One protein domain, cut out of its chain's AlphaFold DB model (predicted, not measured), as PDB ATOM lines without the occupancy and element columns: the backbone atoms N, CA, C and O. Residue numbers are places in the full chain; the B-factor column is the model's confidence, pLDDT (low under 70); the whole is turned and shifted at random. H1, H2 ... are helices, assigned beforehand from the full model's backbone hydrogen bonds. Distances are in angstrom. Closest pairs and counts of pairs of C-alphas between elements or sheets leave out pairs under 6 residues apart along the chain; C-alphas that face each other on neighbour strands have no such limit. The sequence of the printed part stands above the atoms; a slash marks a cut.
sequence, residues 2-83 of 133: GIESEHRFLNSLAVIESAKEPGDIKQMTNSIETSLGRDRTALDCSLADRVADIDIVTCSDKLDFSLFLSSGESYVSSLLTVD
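Overview. This is residues 2 to 83 of the 133 residues of the protein "2-amino-4-hydroxy-6-hydroxymethyldihydropteridine pyrophosphokinase" of Shewanella sediminis (strain HAW-EB3) (UniProt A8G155). There is little regular structure: a loop-rich slab, with H1 along one side, the small pair H2 and H3 towards the other, and the chain of residues 50 to 57 passing between them. Residues 8 to 17 also cross the slab as an extended stretch without a named element. The printed part has 82 residues, with H1, H2 and H3 in that order, 26 residues in all, and no named strand; the class is all helix. It is only just loose, close to compact, with a radius of gyration of the C-alphas of 14.2 A, and only just flat, spanning 37 by 33 by 18 A.

Arrangement. H1, residues 22 to 35, is apart from H2, residues 66 to 69, and from H3, residues 74 to 81. H2 and H3 touch; their closest C-alphas, of Leu 69 and Ser 77, are 4.7 A apart. Every O i to N i+4 pair is within hydrogen-bond range in H1, and 3 of 4 in H3; H2 is too short for one.

Along the chain. H1 measures 20.0 A from C-alpha 22 at (9.930, 102.816, 97.010) to C-alpha 35; H2 measures 5.0 A; H3 measures 10.6 A and ends at C-alpha 81, (19.775, 79.947, 87.128).

Size, cuts and confidence. The C-alphas farthest apart, of Leu 43 and Asp 83, are 38.1 A apart. The printed part has no cut. The link from H1 to H2 is long, 30 residues; that from H2 to H3 is tight. Residues 2 to 6 and 45 to 48 have pLDDT under 70.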
ATOM      1  N   GLY A   2      32.826  94.206  94.352       50.22
ATOM      2  CA  GLY A   2      32.257  93.496  95.496       50.22
ATOM      3  C   GLY A   2      33.161  93.714  96.703       50.22
ATOM      4  O   GLY A   2      34.324  94.077  96.527       50.22
ATOM      5  N   ILE A   3      32.617  93.548  97.903       51.84
ATOM      6  CA  ILE A   3      33.414  93.522  99.131       51.84
ATOM      7  C   ILE A   3      34.159  92.185  99.148       51.84
ATOM      8  O   ILE A   3      33.538  91.133  98.992       51.84
ATOM      9  N   GLU A   4      35.481  92.221  99.299       54.28
ATOM     10  CA  GLU A   4      36.257  91.021  99.610       54.28
ATOM     11  C   GLU A   4      36.073  90.719 101.098       54.28
ATOM     12  O   GLU A   4      36.678  91.359 101.953       54.28
ATOM     13  N   SER A   5      35.179  89.777 101.400       63.06
ATOM     14  CA  SER A   5      34.986  89.229 102.743       63.06
ATOM     15  C   SER A   5      35.418  87.764 102.752       63.06
ATOM     16  O   SER A   5      35.152  87.021 101.803       63.06
ATOM     17  N   GLU A   6      36.081  87.334 103.828       62.69
ATOM     18  CA  GLU A   6      36.384  85.915 104.067       62.69
ATOM     19  C   GLU A   6      35.110  85.112 104.396       62.69
ATOM     20  O   GLU A   6      35.096  83.879 104.322       62.69
ATOM     21  N   HIS A   7      34.014  85.809 104.714       71.12
ATOM     22  CA  HIS A   7      32.719  85.224 105.012       71.12
ATOM     23  C   HIS A   7      31.871  85.105 103.740       71.12
ATOM     24  O   HIS A   7      31.597  86.070 103.027       71.12
ATOM     25  N   ARG A   8      31.439  83.877 103.433       72.62
ATOM     26  CA  ARG A   8      30.574  83.612 102.276       72.62
ATOM     27  C   ARG A   8      29.157  84.091 102.582       72.62
ATOM     28  O   ARG A   8      28.568  83.665 103.570       72.62
ATOM     29  N   PHE A   9      28.592  84.894 101.687       77.06
ATOM     30  CA  PHE A   9      27.205  85.336 101.786       77.06
ATOM     31  C   PHE A   9      26.227  84.304 101.225       77.06
ATOM     32  O   PHE A   9      26.424  83.747 100.139       77.06
ATOM     33  N   LEU A  10      25.127  84.113 101.951       78.88
ATOM     34  CA  LEU A  10      23.923  83.489 101.421       78.88
ATOM     35  C   LEU A  10      23.152  84.548 100.636       78.88
ATOM     36  O   LEU A  10      22.725  85.551 101.198       78.88
ATOM     37  N   ASN A  11      22.992  84.325  99.333       80.25
ATOM     38  CA  ASN A  11      22.204  85.204  98.480       80.25
ATOM     39  C   ASN A  11      20.803  84.613  98.317       80.25
ATOM     40  O   ASN A  11      20.655  83.404  98.137       80.25
ATOM     41  N   SER A  12      19.787  85.468  98.358       79.75
ATOM     42  CA  SER A  12      18.394  85.088  98.137       79.75
ATOM     43  C   SER A  12      17.673  86.191  97.372       79.75
ATOM     44  O   SER A  12      18.086  87.350  97.408       79.75
ATOM     45  N   LEU A  13      16.601  85.825  96.671       80.56
ATOM     46  CA  LEU A  13      15.733  86.758  95.964       80.56
ATOM     47  C   LEU A  13      14.337  86.702  96.578       80.56
ATOM     48  O   LEU A  13      13.724  85.638  96.639       80.56
ATOM     49  N   ALA A  14      13.822  87.860  96.982       83.06
ATOM     50  CA  ALA A  14      12.451  88.009  97.442       83.06
ATOM     51  C   ALA A  14      11.682  88.936  96.498       83.06
ATOM     52  O   ALA A  14      12.163  90.007  96.131       83.06
ATOM     53  N   VAL A  15      10.466  88.529  96.139       81.12
ATOM     54  CA  VAL A  15       9.497  89.377  95.442       81.12
ATOM     55  C   VAL A  15       8.389  89.703  96.430       81.12
ATOM     56  O   VAL A  15       7.780  88.797  96.995       81.12
ATOM     57  N   ILE A  16       8.136  90.992  96.636       82.44
ATOM     58  CA  ILE A  16       7.090  91.474  97.536       82.44
ATOM     59  C   ILE A  16       6.108  92.355  96.771       82.44
ATOM     60  O   ILE A  16       6.505  93.188  95.961       82.44
ATOM     61  N   GLU A  17       4.823  92.184  97.054       83.69
ATOM     62  CA  GLU A  17       3.791  93.142  96.670       83.69
ATOM     63  C   GLU A  17       3.605  94.129  97.825       83.69
ATOM     64  O   GLU A  17       3.477  93.729  98.985       83.69
ATOM     65  N   SER A  18       3.614  95.427  97.532       84.12
ATOM     66  CA  SER A  18       3.446  96.462  98.546       84.12
ATOM     67  C   SER A  18       2.775  97.694  97.960       84.12
ATOM     68  O   SER A  18       3.101  98.118  96.858       84.12
ATOM     69  N   ALA A  19       1.878  98.303  98.737       87.75
ATOM     70  CA  ALA A  19       1.274  99.599  98.425       87.75
ATOM     71  C   ALA A  19       2.118 100.791  98.924       87.75
ATOM     72  O   ALA A  19       1.641 101.922  98.943       87.75
ATOM     73  N   LYS A  20       3.331 100.535  99.426       86.94
ATOM     74  CA  LYS A  20       4.242 101.569  99.926       86.94
ATOM     75  C   LYS A  20       5.096 102.116  98.797       86.94
ATOM     76  O   LYS A  20       5.491 101.373  97.902       86.94
ATOM     77  N   GLU A  21       5.457 103.384  98.913       87.81
ATOM     78  CA  GLU A  21       6.375 104.011  97.975       87.81
ATOM     79  C   GLU A  21       7.784 103.396  98.085       87.81
ATOM     80  O   GLU A  21       8.196 102.973  99.174       87.81
ATOM     81  N   PRO A  22       8.580 103.385  96.999       86.25
ATOM     82  CA  PRO A  22       9.930 102.816  97.010       86.25
ATOM     83  C   PRO A  22      10.844 103.390  98.105       86.25
ATOM     84  O   PRO A  22      11.668 102.672  98.673       86.25
ATOM     85  N   GLY A  23      10.678 104.676  98.438       89.06
ATOM     86  CA  GLY A  23      11.426 105.331  99.515       89.06
ATOM     87  C   GLY A  23      11.136 104.735 100.894       89.06
ATOM     88  O   GLY A  23      12.068 104.498 101.664       89.06
ATOM     89  N   ASP A  24       9.871 104.419 101.178       90.81
ATOM     90  CA  ASP A  24       9.463 103.788 102.436       90.81
ATOM     91  C   ASP A  24      10.007 102.361 102.530       90.81
ATOM     92  O   ASP A  24      10.497 101.948 103.580       90.81
ATOM     93  N   ILE A  25       9.974 101.612 101.420       90.75
ATOM     94  CA  ILE A  25      10.566 100.271 101.357       90.75
ATOM     95  C   ILE A  25      12.064 100.339 101.646       90.75
ATOM     96  O   ILE A  25      12.549  99.580 102.484       90.75
ATOM     97  N   LYS A  26      12.793 101.282 101.039       91.31
ATOM     98  CA  LYS A  26      14.232 101.423 101.298       91.31
ATOM     99  C   LYS A  26      14.529 101.793 102.751       91.31
ATOM    100  O   LYS A  26      15.513 101.318 103.315       91.31
ATOM    101  N   GLN A  27      13.695 102.622 103.380       91.00
ATOM    102  CA  GLN A  27      13.834 102.904 104.810       91.00
ATOM    103  C   GLN A  27      13.635 101.640 105.648       91.00
ATOM    104  O   GLN A  27      14.452 101.368 106.524       91.00
ATOM    105  N   MET A  28      12.617 100.833 105.339       92.19
ATOM    106  CA  MET A  28      12.361  99.573 106.041       92.19
ATOM    107  C   MET A  28      13.520  98.588 105.899       92.19
ATOM    108  O   MET A  28      13.964  98.036 106.904       92.19
ATOM    109  N   THR A  29      14.055  98.396 104.691       91.75
ATOM    110  CA  THR A  29      15.194  97.489 104.485       91.75
ATOM    111  C   THR A  29      16.437  97.980 105.226       91.75
ATOM    112  O   THR A  29      17.096  97.189 105.892       91.75
ATOM    113  N   ASN A  30      16.714  99.289 105.214       90.81
ATOM    114  CA  ASN A  30      17.813  99.863 105.995       90.81
ATOM    115  C   ASN A  30      17.614  99.651 107.507       90.81
ATOM    116  O   ASN A  30      18.572  99.339 108.208       90.81
ATOM    117  N   SER A  31      16.388  99.805 108.022       89.75
ATOM    118  CA  SER A  31      16.090  99.549 109.436       89.75
ATOM    119  C   SER A  31      16.316  98.087 109.820       89.75
ATOM    120  O   SER A  31      16.847  97.829 110.899       89.75
ATOM    121  N   ILE A  32      15.969  97.140 108.940       89.44
ATOM    122  CA  ILE A  32      16.251  95.712 109.147       89.44
ATOM    123  C   ILE A  32      17.762  95.488 109.244       89.44
ATOM    124  O   ILE A  32      18.226  94.918 110.228       89.44
ATOM    125  N   GLU A  33      18.544  95.992 108.289       89.50
ATOM    126  CA  GLU A  33      20.006  95.865 108.324       89.50
ATOM    127  C   GLU A  33      20.613  96.452 109.606       89.50
ATOM    128  O   GLU A  33      21.464  95.825 110.234       89.50
ATOM    129  N   THR A  34      20.161  97.636 110.029       89.69
ATOM    130  CA  THR A  34      20.630  98.260 111.273       89.69
ATOM    131  C   THR A  34      20.252  97.437 112.502       89.69
ATOM    132  O   THR A  34      21.078  97.283 113.398       89.69
ATOM    133  N   SER A  35      19.055  96.841 112.539       89.06
ATOM    134  CA  SER A  35      18.654  95.939 113.632       89.06
ATOM    135  C   SER A  35      19.502  94.664 113.708       89.06
ATOM    136  O   SER A  35      19.682  94.111 114.789       89.06
ATOM    137  N   LEU A  36      20.080  94.243 112.578       87.38
ATOM    138  CA  LEU A  36      21.020  93.124 112.472       87.38
ATOM    139  C   LEU A  36      22.479  93.537 112.740       87.38
ATOM    140  O   LEU A  36      23.389  92.731 112.563       87.38
ATOM    141  N   GLY A  37      22.710  94.779 113.178       86.31
ATOM    142  CA  GLY A  37      24.024  95.274 113.590       86.31
ATOM    143  C   GLY A  37      24.771  96.089 112.534       86.31
ATOM    144  O   GLY A  37      25.925  96.441 112.765       86.31
ATOM    145  N   ARG A  38      24.152  96.427 111.391       82.44
ATOM    146  CA  ARG A  38      24.790  97.311 110.403       82.44
ATOM    147  C   ARG A  38      24.859  98.749 110.920       82.44
ATOM    148  O   ARG A  38      23.843  99.450 110.970       82.44
ATOM    149  N   ASP A  39      26.071  99.223 111.195       82.88
ATOM    150  CA  ASP A  39      26.328 100.643 111.426       82.88
ATOM    151  C   ASP A  39      26.459 101.387 110.088       82.88
ATOM    152  O   ASP A  39      27.474 101.325 109.397       82.88
ATOM    153  N   ARG A  40      25.398 102.103 109.708       76.44
ATOM    154  CA  ARG A  40      25.365 102.914 108.478       76.44
ATOM    155  C   ARG A  40      25.991 104.300 108.654       76.44
ATOM    156  O   ARG A  40      26.044 105.058 107.689       76.44
ATOM    157  N   THR A  41      26.415 104.645 109.867       77.94
ATOM    158  CA  THR A  41      27.045 105.933 110.191       77.94
ATOM    159  C   THR A  41      28.568 105.865 110.158       77.94
ATOM    160  O   THR A  41      29.223 106.906 110.079       77.94
ATOM    161  N   ALA A  42      29.134 104.656 110.152       73.88
ATOM    162  CA  ALA A  42      30.563 104.437 110.032       73.88
ATOM    163  C   ALA A  42      31.091 104.911 108.663       73.88
ATOM    164  O   ALA A  42      30.508 104.636 107.611       73.88
ATOM    165  N   LEU A  43      32.218 105.628 108.674       73.69
ATOM    166  CA  LEU A  43      32.878 106.153 107.466       73.69
ATOM    167  C   LEU A  43      33.310 105.043 106.492       73.69
ATOM    168  O   LEU A  43      33.431 105.286 105.295       73.69
ATOM    169  N   ASP A  44      33.512 103.832 107.003       70.94
ATOM    170  CA  ASP A  44      33.915 102.619 106.297       70.94
ATOM    171  C   ASP A  44      32.766 101.605 106.136       70.94
ATOM    172  O   ASP A  44      33.000 100.448 105.797       70.94
ATOM    173  N   CYS A  45      31.506 102.028 106.305       67.75
ATOM    174  CA  CYS A  45      30.327 101.154 106.201       67.75
ATOM    175  C   CYS A  45      30.166 100.423 104.848       67.75
ATOM    176  O   CYS A  45      29.372  99.486 104.732       67.75
ATOM    177  N   SER A  46      30.881 100.861 103.806       67.00
ATOM    178  CA  SER A  46      30.939 100.217 102.489       67.00
ATOM    179  C   SER A  46      32.023  99.140 102.369       67.00
ATOM    180  O   SER A  46      32.000  98.390 101.397       67.00
ATOM    181  N   LEU A  47      32.950  99.071 103.328       66.12
ATOM    182  CA  LEU A  47      34.092  98.153 103.368       66.12
ATOM    183  C   LEU A  47      33.995  97.146 104.519       66.12
ATOM    184  O   LEU A  47      34.585  96.074 104.433       66.12
ATOM    185  N   ALA A  48      33.266  97.488 105.582       67.56
ATOM    186  CA  ALA A  48      33.038  96.602 106.710       67.56
ATOM    187  C   ALA A  48      32.171  95.394 106.321       67.56
ATOM    188  O   ALA A  48      31.205  95.513 105.558       67.56
ATOM    189  N   ASP A  49      32.510  94.238 106.892       71.88
ATOM    190  CA  ASP A  49      31.692  93.037 106.782       71.88
ATOM    191  C   ASP A  49      30.323  93.261 107.439       71.88
ATOM    192  O   ASP A  49      30.189  94.021 108.405       71.88
ATOM    193  N   ARG A  50      29.281  92.635 106.889       77.69
ATOM    194  CA  ARG A  50      27.894  92.888 107.298       77.69
ATOM    195  C   ARG A  50      27.101  91.602 107.402       77.69
ATOM    196  O   ARG A  50      27.185  90.738 106.545       77.69
ATOM    197  N   VAL A  51      26.272  91.513 108.439       82.88
ATOM    198  CA  VAL A  51      25.434  90.333 108.705       82.88
ATOM    199  C   VAL A  51      24.379  90.128 107.612       82.88
ATOM    200  O   VAL A  51      24.050  88.996 107.270       82.88
ATOM    201  N   ALA A  52      23.855  91.222 107.054       84.88
ATOM    202  CA  ALA A  52      22.886  91.199 105.969       84.88
ATOM    203  C   ALA A  52      23.048  92.423 105.062       84.88
ATOM    204  O   ALA A  52      23.497  93.488 105.498       84.88
ATOM    205  N   ASP A  53      22.641  92.253 103.809       85.94
ATOM    206  CA  ASP A  53      22.598  93.287 102.781       85.94
ATOM    207  C   ASP A  53      21.313  93.102 101.975       85.94
ATOM    208  O   ASP A  53      21.044  92.006 101.479       85.94
ATOM    209  N   ILE A  54      20.478  94.138 101.922       88.69
ATOM    210  CA  ILE A  54      19.166  94.095 101.280       88.69
ATOM    211  C   ILE A  54      19.099  95.188 100.217       88.69
ATOM    212  O   ILE A  54      18.884  96.377 100.500       88.69
ATOM    213  N   ASP A  55      19.198  94.744  98.969       85.75
ATOM    214  CA  ASP A  55      19.121  95.601  97.799       85.75
ATOM    215  C   ASP A  55      17.806  95.435  97.041       85.75
ATOM    216  O   ASP A  55      17.291  94.337  96.824       85.75
ATOM    217  N   ILE A  56      17.252  96.577  96.630       87.94
ATOM    218  CA  ILE A  56      16.079  96.625  95.761       87.94
ATOM    219  C   ILE A  56      16.596  96.519  94.331       87.94
ATOM    220  O   ILE A  56      17.131  97.484  93.792       87.94
ATOM    221  N   VAL A  57      16.429  95.343  93.730       85.81
ATOM    222  CA  VAL A  57      16.884  95.076  92.358       85.81
ATOM    223  C   VAL A  57      16.001  95.783  91.326       85.81
ATOM    224  O   VAL A  57      16.504  96.355  90.364       85.81
ATOM    225  N   THR A  58      14.677  95.731  91.495       85.81
ATOM    226  CA  THR A  58      13.718  96.368  90.582       85.81
ATOM    227  C   THR A  58      12.371  96.607  91.261       85.81
ATOM    228  O   THR A  58      12.030  95.929  92.230       85.81
ATOM    229  N   CYS A  59      11.598  97.548  90.719       86.25
ATOM    230  CA  CYS A  59      10.200  97.794  91.065       86.25
ATOM    231  C   CYS A  59       9.375  97.765  89.775       86.25
ATOM    232  O   CYS A  59       9.734  98.416  88.795       86.25
ATOM    233  N   SER A  60       8.275  97.019  89.773       83.25
ATOM    234  CA  SER A  60       7.400  96.872  88.611       83.25
ATOM    235  C   SER A  60       5.971  96.615  89.068       83.25
ATOM    236  O   SER A  60       5.754  95.901  90.047       83.25
ATOM    237  N   ASP A  61       5.000  97.131  88.317       81.38
ATOM    238  CA  ASP A  61       3.570  96.877  88.542       81.38
ATOM    239  C   ASP A  61       3.174  95.422  88.245       81.38
ATOM    240  O   ASP A  61       2.068  94.979  88.559       81.38
ATOM    241  N   LYS A  62       4.054  94.670  87.574       77.69
ATOM    242  CA  LYS A  62       3.847  93.268  87.210       77.69
ATOM    243  C   LYS A  62       5.075  92.444  87.541       77.69
ATOM    244  O   LYS A  62       6.206  92.883  87.327       77.69
ATOM    245  N   LEU A  63       4.835  91.211  87.981       75.75
ATOM    246  CA  LEU A  63       5.888  90.222  88.134       75.75
ATOM    247  C   LEU A  63       6.464  89.868  86.763       75.75
ATOM    248  O   LEU A  63       5.784  89.265  85.935       75.75
ATOM    249  N   ASP A  64       7.723  90.233  86.550       75.56
ATOM    250  CA  ASP A  64       8.460  89.918  85.335       75.56
ATOM    251  C   ASP A  64       9.866  89.442  85.696       75.56
ATOM    252  O   ASP A  64      10.731  90.218  86.106       75.56
ATOM    253  N   PHE A  65      10.094  88.135  85.546       75.62
ATOM    254  CA  PHE A  65      11.380  87.538  85.882       75.62
ATOM    255  C   PHE A  65      12.504  87.930  84.914       75.62
ATOM    256  O   PHE A  65      13.682  87.831  85.268       75.62
ATOM    257  N   SER A  66      12.166  88.404  83.711       78.88
ATOM    258  CA  SER A  66      13.163  88.848  82.735       78.88
ATOM    259  C   SER A  66      13.964  90.051  83.240       78.88
ATOM    260  O   SER A  66      15.146  90.167  82.919       78.88
ATOM    261  N   LEU A  67      13.374  90.871  84.118       76.56
ATOM    262  CA  LEU A  67      14.039  92.014  84.744       76.56
ATOM    263  C   LEU A  67      15.270  91.582  85.554       76.56
ATOM    264  O   LEU A  67      16.331  92.189  85.421       76.56
ATOM    265  N   PHE A  68      15.175  90.492  86.319       77.88
ATOM    266  CA  PHE A  68      16.304  89.960  87.092       77.88
ATOM    267  C   PHE A  68      17.356  89.296  86.194       77.88
ATOM    268  O   PHE A  68      18.552  89.444  86.438       77.88
ATOM    269  N   LEU A  69      16.928  88.592  85.138       77.25
ATOM    270  CA  LEU A  69      17.839  87.970  84.167       77.25
ATOM    271  C   LEU A  69      18.627  89.013  83.362       77.25
ATOM    272  O   LEU A  69      19.768  88.758  82.986       77.25
ATOM    273  N   SER A  70      18.027  90.181  83.122       78.12
ATOM    274  CA  SER A  70      18.661  91.315  82.442       78.12
ATOM    275  C   SER A  70      19.525  92.197  83.350       78.12
ATOM    276  O   SER A  70      20.127  93.154  82.862       78.12
ATOM    277  N   SER A  71      19.591  91.902  84.655       76.38
ATOM    278  CA  SER A  71      20.395  92.681  85.596       76.38
ATOM    279  C   SER A  71      21.873  92.662  85.197       76.38
ATOM    280  O   SER A  71      22.434  91.611  84.884       76.38
ATOM    281  N   GLY A  72      22.525  93.828  85.252       72.31
ATOM    282  CA  GLY A  72      23.973  93.946  85.046       72.31
ATOM    283  C   GLY A  72      24.801  93.290  86.159       72.31
ATOM    284  O   GLY A  72      26.016  93.146  86.026       72.31
ATOM    285  N   GLU A  73      24.154  92.879  87.250       77.81
ATOM    286  CA  GLU A  73      24.781  92.250  88.403       77.81
ATOM    287  C   GLU A  73      24.660  90.723  88.310       77.81
ATOM    288  O   GLU A  73      23.583  90.142  88.451       77.81
ATOM    289  N   SER A  74      25.789  90.049  88.075       72.19
ATOM    290  CA  SER A  74      25.830  88.607  87.783       72.19
ATOM    291  C   SER A  74      25.307  87.716  88.912       72.19
ATOM    292  O   SER A  74      24.838  86.606  88.651       72.19
ATOM    293  N   TYR A  75      25.364  88.172  90.166       72.69
ATOM    294  CA  TYR A  75      24.835  87.406  91.293       72.69
ATOM    295  C   TYR A  75      23.299  87.358  91.276       72.69
ATOM    296  O   TYR A  75      22.729  86.338  91.655       72.69
ATOM    297  N   VAL A  76      22.629  88.397  90.764       78.94
ATOM    298  CA  VAL A  76      21.163  88.460  90.669       78.94
ATOM    299  C   VAL A  76      20.646  87.418  89.680       78.94
ATOM    300  O   VAL A  76      19.763  86.629  90.011       78.94
ATOM    301  N   SER A  77      21.220  87.359  88.477       77.19
ATOM    302  CA  SER A  77      20.821  86.370  87.468       77.19
ATOM    303  C   SER A  77      21.199  84.940  87.872       77.19
ATOM    304  O   SER A  77      20.479  83.989  87.550       77.19
ATOM    305  N   SER A  78      22.275  84.777  88.649       77.44
ATOM    306  CA  SER A  78      22.668  83.484  89.221       77.44
ATOM    307  C   SER A  78      21.600  82.911  90.159       77.44
ATOM    308  O   SER A  78      21.398  81.704  90.158       77.44
ATOM    309  N   LEU A  79      20.858  83.741  90.902       77.00
ATOM    310  CA  LEU A  79      19.794  83.266  91.803       77.00
ATOM    311  C   LEU A  79      18.638  82.571  91.073       77.00
ATOM    312  O   LEU A  79      17.987  81.704  91.648       77.00
ATOM    313  N   LEU A  80      18.403  82.916  89.805       76.31
ATOM    314  CA  LEU A  80      17.361  82.299  88.979       76.31
ATOM    315  C   LEU A  80      17.850  81.097  88.167       76.31
ATOM    316  O   LEU A  80      17.039  80.348  87.629       76.31
ATOM    317  N   THR A  81      19.164  80.931  88.036       74.25
ATOM    318  CA  THR A  81      19.775  79.947  87.128       74.25
ATOM    319  C   THR A  81      20.628  78.910  87.851       74.25
ATOM    320  O   THR A  81      21.127  77.980  87.218       74.25
ATOM    321  N   VAL A  82      20.807  79.046  89.170       73.81
ATOM    322  CA  VAL A  82      21.617  78.121  89.958       73.81
ATOM    323  C   VAL A  82      20.951  76.744  90.045       73.81
ATOM    324  O   VAL A  82      19.758  76.614  90.315       73.81
ATOM    325  N   ASP A  83      21.757  75.708  89.817       73.38
ATOM    326  CA  ASP A  83      21.341  74.315  89.950       73.38
ATOM    327  C   ASP A  83      20.899  74.012  91.393       73.38
ATOM    328  O   ASP A  83      21.567  74.422  92.348       73.38
TER     329      ASP A  83